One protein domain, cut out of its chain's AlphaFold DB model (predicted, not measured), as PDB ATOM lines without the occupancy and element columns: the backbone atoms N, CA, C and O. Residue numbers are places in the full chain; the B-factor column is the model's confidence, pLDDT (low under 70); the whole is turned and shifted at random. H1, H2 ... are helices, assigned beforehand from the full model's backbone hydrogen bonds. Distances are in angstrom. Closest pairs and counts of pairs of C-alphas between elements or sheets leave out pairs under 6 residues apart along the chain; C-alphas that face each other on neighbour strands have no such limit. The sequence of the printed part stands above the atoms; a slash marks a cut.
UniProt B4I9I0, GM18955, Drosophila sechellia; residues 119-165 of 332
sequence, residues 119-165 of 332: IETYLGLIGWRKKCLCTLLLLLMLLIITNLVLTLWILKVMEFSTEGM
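What this domain is: This is residues 119 to 165 of the 332 residues of the protein "GM18955" of Drosophila sechellia (UniProt B4I9I0). One long helix, H2, runs nearly the whole length of a rod; the short helix H1 stands off its first part, and a tail ending in a small turn follows its last residue. The printed part has 47 residues, with two named helices in the order H1, H2 and no named strand; its class is all helix. It is extended, with a radius of gyration of the C-alphas of 17.6 A and spans of 52 by 17 by 9 A.

Where its parts are: Find C-alpha 119 at (-16.988, -45.625, -25.394), where H1 begins and runs to residue 123. From C-alpha 128 at (-13.510, -46.103, -42.265), H2 runs 41.9 A to C-alpha 157 at (-49.757, -32.247, -26.572).

How they stand to each other: A tight link of 4 residues joins H1 to H2, yet the two are only just apart, their closest C-alphas 8.2 A from each other. In both helices every O i to N i+4 pair is within hydrogen-bond range. Past H2, residues 160 to 161 pair antiparallel with residues 164 to 165.

The domain as a whole: The C-alphas of Gly 127 and Glu 163 are the two farthest apart, at 53.2 A. The printed part has no cut. Look for pLDDT under 70 at residues 119 to 126 and 159 to 165.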
ATOM      1  N   ILE A 119     -16.466 -45.599 -24.015       58.62
ATOM      2  CA  ILE A 119     -16.988 -45.625 -25.394       58.62
ATOM      3  C   ILE A 119     -16.149 -44.721 -26.303       58.62
ATOM      4  O   ILE A 119     -15.844 -45.100 -27.433       58.62
ATOM      5  N   GLU A 120     -15.715 -43.561 -25.803       55.38
ATOM      6  CA  GLU A 120     -14.866 -42.620 -26.549       55.38
ATOM      7  C   GLU A 120     -13.468 -43.183 -26.840       55.38
ATOM      8  O   GLU A 120     -12.931 -42.996 -27.934       55.38
ATOM      9  N   THR A 121     -12.907 -43.966 -25.916       54.34
ATOM     10  CA  THR A 121     -11.625 -44.658 -26.126       54.34
ATOM     11  C   THR A 121     -11.737 -45.868 -27.065       54.34
ATOM     12  O   THR A 121     -10.783 -46.166 -27.783       54.34
ATOM     13  N   TYR A 122     -12.904 -46.520 -27.160       55.09
ATOM     14  CA  TYR A 122     -13.142 -47.629 -28.100       55.09
ATOM     15  C   TYR A 122     -13.526 -47.170 -29.522       55.09
ATOM     16  O   TYR A 122     -13.274 -47.886 -30.496       55.09
ATOM     17  N   LEU A 123     -14.106 -45.972 -29.676       53.78
ATOM     18  CA  LEU A 123     -14.540 -45.412 -30.968       53.78
ATOM     19  C   LEU A 123     -13.421 -44.699 -31.755       53.78
ATOM     20  O   LEU A 123     -13.579 -44.440 -32.951       53.78
ATOM     21  N   GLY A 124     -12.270 -44.424 -31.131       54.97
ATOM     22  CA  GLY A 124     -11.149 -43.710 -31.756       54.97
ATOM     23  C   GLY A 124     -10.262 -44.531 -32.706       54.97
ATOM     24  O   GLY A 124      -9.558 -43.948 -33.529       54.97
ATOM     25  N   LEU A 125     -10.289 -45.869 -32.648       55.94
ATOM     26  CA  LEU A 125      -9.186 -46.704 -33.172       55.94
ATOM     27  C   LEU A 125      -9.529 -47.679 -34.315       55.94
ATOM     28  O   LEU A 125      -8.722 -48.547 -34.640       55.94
ATOM     29  N   ILE A 126     -10.680 -47.555 -34.987       61.34
ATOM     30  CA  ILE A 126     -11.119 -48.559 -35.972       61.34
ATOM     31  C   ILE A 126     -11.566 -47.932 -37.324       61.34
ATOM     32  O   ILE A 126     -12.278 -46.934 -37.363       61.34
ATOM     33  N   GLY A 127     -11.114 -48.509 -38.451       71.00
ATOM     34  CA  GLY A 127     -11.132 -47.932 -39.814       71.00
ATOM     35  C   GLY A 127     -12.484 -47.527 -40.444       71.00
ATOM     36  O   GLY A 127     -13.565 -47.855 -39.955       71.00
ATOM     37  N   TRP A 128     -12.411 -46.836 -41.594       71.88
ATOM     38  CA  TRP A 128     -13.510 -46.103 -42.265       71.88
ATOM     39  C   TRP A 128     -14.799 -46.914 -42.502       71.88
ATOM     40  O   TRP A 128     -15.896 -46.372 -42.408       71.88
ATOM     41  N   ARG A 129     -14.699 -48.230 -42.736       73.19
ATOM     42  CA  ARG A 129     -15.870 -49.109 -42.933       73.19
ATOM     43  C   ARG A 129     -16.664 -49.361 -41.647       73.19
ATOM     44  O   ARG A 129     -17.888 -49.409 -41.686       73.19
ATOM     45  N   LYS A 130     -15.988 -49.492 -40.502       76.25
ATOM     46  CA  LYS A 130     -16.656 -49.700 -39.207       76.25
ATOM     47  C   LYS A 130     -17.221 -48.382 -38.668       76.25
ATOM     48  O   LYS A 130     -18.287 -48.391 -38.070       76.25
ATOM     49  N   LYS A 131     -16.586 -47.250 -39.002       80.06
ATOM     50  CA  LYS A 131     -17.136 -45.905 -38.772       80.06
ATOM     51  C   LYS A 131     -18.484 -45.711 -39.474       80.06
ATOM     52  O   LYS A 131     -19.396 -45.211 -38.837       80.06
ATOM     53  N   CYS A 132     -18.644 -46.196 -40.712       78.31
ATOM     54  CA  CYS A 132     -19.921 -46.140 -41.440       78.31
ATOM     55  C   CYS A 132     -21.049 -46.934 -40.751       78.31
ATOM     56  O   CYS A 132     -22.191 -46.478 -40.690       78.31
ATOM     57  N   LEU A 133     -20.739 -48.119 -40.218       81.81
ATOM     58  CA  LEU A 133     -21.715 -48.920 -39.473       81.81
ATOM     59  C   LEU A 133     -22.061 -48.263 -38.129       81.81
ATOM     60  O   LEU A 133     -23.232 -48.205 -37.769       81.81
ATOM     61  N   CYS A 134     -21.074 -47.703 -37.422       82.75
ATOM     62  CA  CYS A 134     -21.306 -46.945 -36.192       82.75
ATOM     63  C   CYS A 134     -22.133 -45.675 -36.443       82.75
ATOM     64  O   CYS A 134     -23.036 -45.399 -35.665       82.75
ATOM     65  N   THR A 135     -21.900 -44.934 -37.533       84.38
ATOM     66  CA  THR A 135     -22.720 -43.763 -37.890       84.38
ATOM     67  C   THR A 135     -24.146 -44.155 -38.257       84.38
ATOM     68  O   THR A 135     -25.077 -43.466 -37.861       84.38
ATOM     69  N   LEU A 136     -24.335 -45.275 -38.965       85.50
ATOM     70  CA  LEU A 136     -25.668 -45.787 -39.289       85.50
ATOM     71  C   LEU A 136     -26.397 -46.254 -38.024       85.50
ATOM     72  O   LEU A 136     -27.568 -45.936 -37.847       85.50
ATOM     73  N   LEU A 137     -25.704 -46.944 -37.115       87.75
ATOM     74  CA  LEU A 137     -26.249 -47.370 -35.826       87.75
ATOM     75  C   LEU A 137     -26.587 -46.175 -34.921       87.75
ATOM     76  O   LEU A 137     -27.636 -46.181 -34.286       87.75
ATOM     77  N   LEU A 138     -25.742 -45.140 -34.889       88.12
ATOM     78  CA  LEU A 138     -26.012 -43.895 -34.166       88.12
ATOM     79  C   LEU A 138     -27.205 -43.142 -34.762       88.12
ATOM     80  O   LEU A 138     -28.049 -42.668 -34.008       88.12
ATOM     81  N   LEU A 139     -27.317 -43.071 -36.093       89.75
ATOM     82  CA  LEU A 139     -28.469 -42.471 -36.770       89.75
ATOM     83  C   LEU A 139     -29.743 -43.268 -36.477       89.75
ATOM     84  O   LEU A 139     -30.771 -42.675 -36.171       89.75
ATOM     85  N   LEU A 140     -29.669 -44.601 -36.494       89.06
ATOM     86  CA  LEU A 140     -30.786 -45.473 -36.139       89.06
ATOM     87  C   LEU A 140     -31.211 -45.278 -34.678       89.06
ATOM     88  O   LEU A 140     -32.400 -45.146 -34.405       89.06
ATOM     89  N   MET A 141     -30.259 -45.192 -33.745       92.25
ATOM     90  CA  MET A 141     -30.540 -44.883 -32.340       92.25
ATOM     91  C   MET A 141     -31.163 -43.496 -32.180       92.25
ATOM     92  O   MET A 141     -32.134 -43.346 -31.445       92.25
ATOM     93  N   LEU A 142     -30.665 -42.491 -32.902       93.38
ATOM     94  CA  LEU A 142     -31.242 -41.152 -32.899       93.38
ATOM     95  C   LEU A 142     -32.662 -41.152 -33.479       93.38
ATOM     96  O   LEU A 142     -33.536 -40.489 -32.933       93.38
ATOM     97  N   LEU A 143     -32.930 -41.917 -34.540       91.31
ATOM     98  CA  LEU A 143     -34.273 -42.084 -35.103       91.31
ATOM     99  C   LEU A 143     -35.206 -42.721 -34.068       91.31
ATOM    100  O   LEU A 143     -36.297 -42.216 -33.832       91.31
ATOM    101  N   ILE A 144     -34.765 -43.776 -33.384       94.50
ATOM    102  CA  ILE A 144     -35.554 -44.413 -32.322       94.50
ATOM    103  C   ILE A 144     -35.842 -43.423 -31.186       94.50
ATOM    104  O   ILE A 144     -36.986 -43.310 -30.755       94.50
ATOM    105  N   ILE A 145     -34.842 -42.663 -30.728       94.69
ATOM    106  CA  ILE A 145     -35.016 -41.672 -29.656       94.69
ATOM    107  C   ILE A 145     -35.925 -40.530 -30.111       94.69
ATOM    108  O   ILE A 145     -36.815 -40.135 -29.370       94.69
ATOM    109  N   THR A 146     -35.750 -40.005 -31.322       94.94
ATOM    110  CA  THR A 146     -36.618 -38.949 -31.865       94.94
ATOM    111  C   THR A 146     -38.044 -39.444 -32.058       94.94
ATOM    112  O   THR A 146     -38.969 -38.706 -31.751       94.94
ATOM    113  N   ASN A 147     -38.248 -40.696 -32.471       92.94
ATOM    114  CA  ASN A 147     -39.567 -41.318 -32.526       92.94
ATOM    115  C   ASN A 147     -40.170 -41.459 -31.120       92.94
ATOM    116  O   ASN A 147     -41.329 -41.109 -30.917       92.94
ATOM    117  N   LEU A 148     -39.376 -41.861 -30.123       91.81
ATOM    118  CA  LEU A 148     -39.811 -41.926 -28.727       91.81
ATOM    119  C   LEU A 148     -40.163 -40.536 -28.171       91.81
ATOM    120  O   LEU A 148     -41.178 -40.365 -27.512       91.81
ATOM    121  N   VAL A 149     -39.363 -39.514 -28.466       95.12
ATOM    122  CA  VAL A 149     -39.631 -38.134 -28.044       95.12
ATOM    123  C   VAL A 149     -40.843 -37.570 -28.777       95.12
ATOM    124  O   VAL A 149     -41.670 -36.928 -28.144       95.12
ATOM    125  N   LEU A 150     -40.996 -37.827 -30.077       92.38
ATOM    126  CA  LEU A 150     -42.143 -37.378 -30.867       92.38
ATOM    127  C   LEU A 150     -43.435 -38.057 -30.402       92.38
ATOM    128  O   LEU A 150     -44.461 -37.392 -30.288       92.38
ATOM    129  N   THR A 151     -43.381 -39.353 -30.081       90.00
ATOM    130  CA  THR A 151     -44.511 -40.094 -29.503       90.00
ATOM    131  C   THR A 151     -44.842 -39.591 -28.097       90.00
ATOM    132  O   THR A 151     -45.998 -39.302 -27.814       90.00
ATOM    133  N   LEU A 152     -43.855 -39.364 -27.229       87.69
ATOM    134  CA  LEU A 152     -44.091 -38.738 -25.921       87.69
ATOM    135  C   LEU A 152     -44.594 -37.290 -26.042       87.69
ATOM    136  O   LEU A 152     -45.403 -36.846 -25.230       87.69
ATOM    137  N   TRP A 153     -44.164 -36.559 -27.068       89.19
ATOM    138  CA  TRP A 153     -44.592 -35.190 -27.330       89.19
ATOM    139  C   TRP A 153     -46.038 -35.126 -27.814       89.19
ATOM    140  O   TRP A 153     -46.800 -34.345 -27.256       89.19
ATOM    141  N   ILE A 154     -46.455 -35.971 -28.766       87.06
ATOM    142  CA  ILE A 154     -47.865 -36.031 -29.186       87.06
ATOM    143  C   ILE A 154     -48.759 -36.493 -28.030       87.06
ATOM    144  O   ILE A 154     -49.826 -35.925 -27.824       87.06
ATOM    145  N   LEU A 155     -48.306 -37.446 -27.207       81.00
ATOM    146  CA  LEU A 155     -49.040 -37.872 -26.011       81.00
ATOM    147  C   LEU A 155     -49.200 -36.719 -25.004       81.00
ATOM    148  O   LEU A 155     -50.260 -36.550 -24.404       81.00
ATOM    149  N   LYS A 156     -48.168 -35.884 -24.846       81.25
ATOM    150  CA  LYS A 156     -48.221 -34.693 -23.993       81.25
ATOM    151  C   LYS A 156     -49.104 -33.590 -24.584       81.25
ATOM    152  O   LYS A 156     -49.862 -32.979 -23.840       81.25
ATOM    153  N   VAL A 157     -49.002 -33.317 -25.889       79.75
ATOM    154  CA  VAL A 157     -49.757 -32.247 -26.572       79.75
ATOM    155  C   VAL A 157     -51.252 -32.555 -26.624       79.75
ATOM    156  O   VAL A 157     -52.066 -31.641 -26.609       79.75
ATOM    157  N   MET A 158     -51.607 -33.842 -26.625       72.69
ATOM    158  CA  MET A 158     -52.981 -34.328 -26.492       72.69
ATOM    159  C   MET A 158     -53.512 -34.270 -25.046       72.69
ATOM    160  O   MET A 158     -54.617 -34.739 -24.792       72.69
ATOM    161  N   GLU A 159     -52.740 -33.713 -24.103       64.81
ATOM    162  CA  GLU A 159     -53.081 -33.580 -22.679       64.81
ATOM    163  C   GLU A 159     -53.644 -34.873 -22.063       64.81
ATOM    164  O   GLU A 159     -54.670 -34.880 -21.374       64.81
ATOM    165  N   PHE A 160     -52.957 -35.998 -22.287       58.97
ATOM    166  CA  PHE A 160     -53.217 -37.230 -21.545       58.97
ATOM    167  C   PHE A 160     -52.736 -37.069 -20.094       58.97
ATOM    168  O   PHE A 160     -51.613 -37.423 -19.743       58.97
ATOM    169  N   SER A 161     -53.577 -36.478 -19.246       53.66
ATOM    170  CA  SER A 161     -53.364 -36.441 -17.801       53.66
ATOM    171  C   SER A 161     -53.643 -37.822 -17.202       53.66
ATOM    172  O   SER A 161     -54.504 -38.562 -17.682       53.66
ATOM    173  N   THR A 162     -52.967 -38.168 -16.104       55.66
ATOM    174  CA  THR A 162     -53.232 -39.391 -15.320       55.66
ATOM    175  C   THR A 162     -54.658 -39.441 -14.748       55.66
ATOM    176  O   THR A 162     -55.100 -40.493 -14.300       55.66
ATOM    177  N   GLU A 163     -55.387 -38.322 -14.799       57.91
ATOM    178  CA  GLU A 163     -56.793 -38.167 -14.398       57.91
ATOM    179  C   GLU A 163     -57.810 -38.334 -15.555       57.91
ATOM    180  O   GLU A 163     -59.014 -38.429 -15.294       57.91
ATOM    181  N   GLY A 164     -57.355 -38.371 -16.818       53.06
ATOM    182  CA  GLY A 164     -58.197 -38.471 -18.020       53.06
ATOM    183  C   GLY A 164     -57.584 -37.810 -19.266       53.06
ATOM    184  O   GLY A 164     -56.722 -36.938 -19.165       53.06
ATOM    185  N   MET A 165     -58.036 -38.230 -20.455       61.06
ATOM    186  CA  MET A 165     -57.642 -37.642 -21.742       61.06
ATOM    187  C   MET A 165     -58.372 -36.303 -21.930       61.06
ATOM    188  O   MET A 165     -59.553 -36.291 -22.280       61.06
TER     189      MET A 165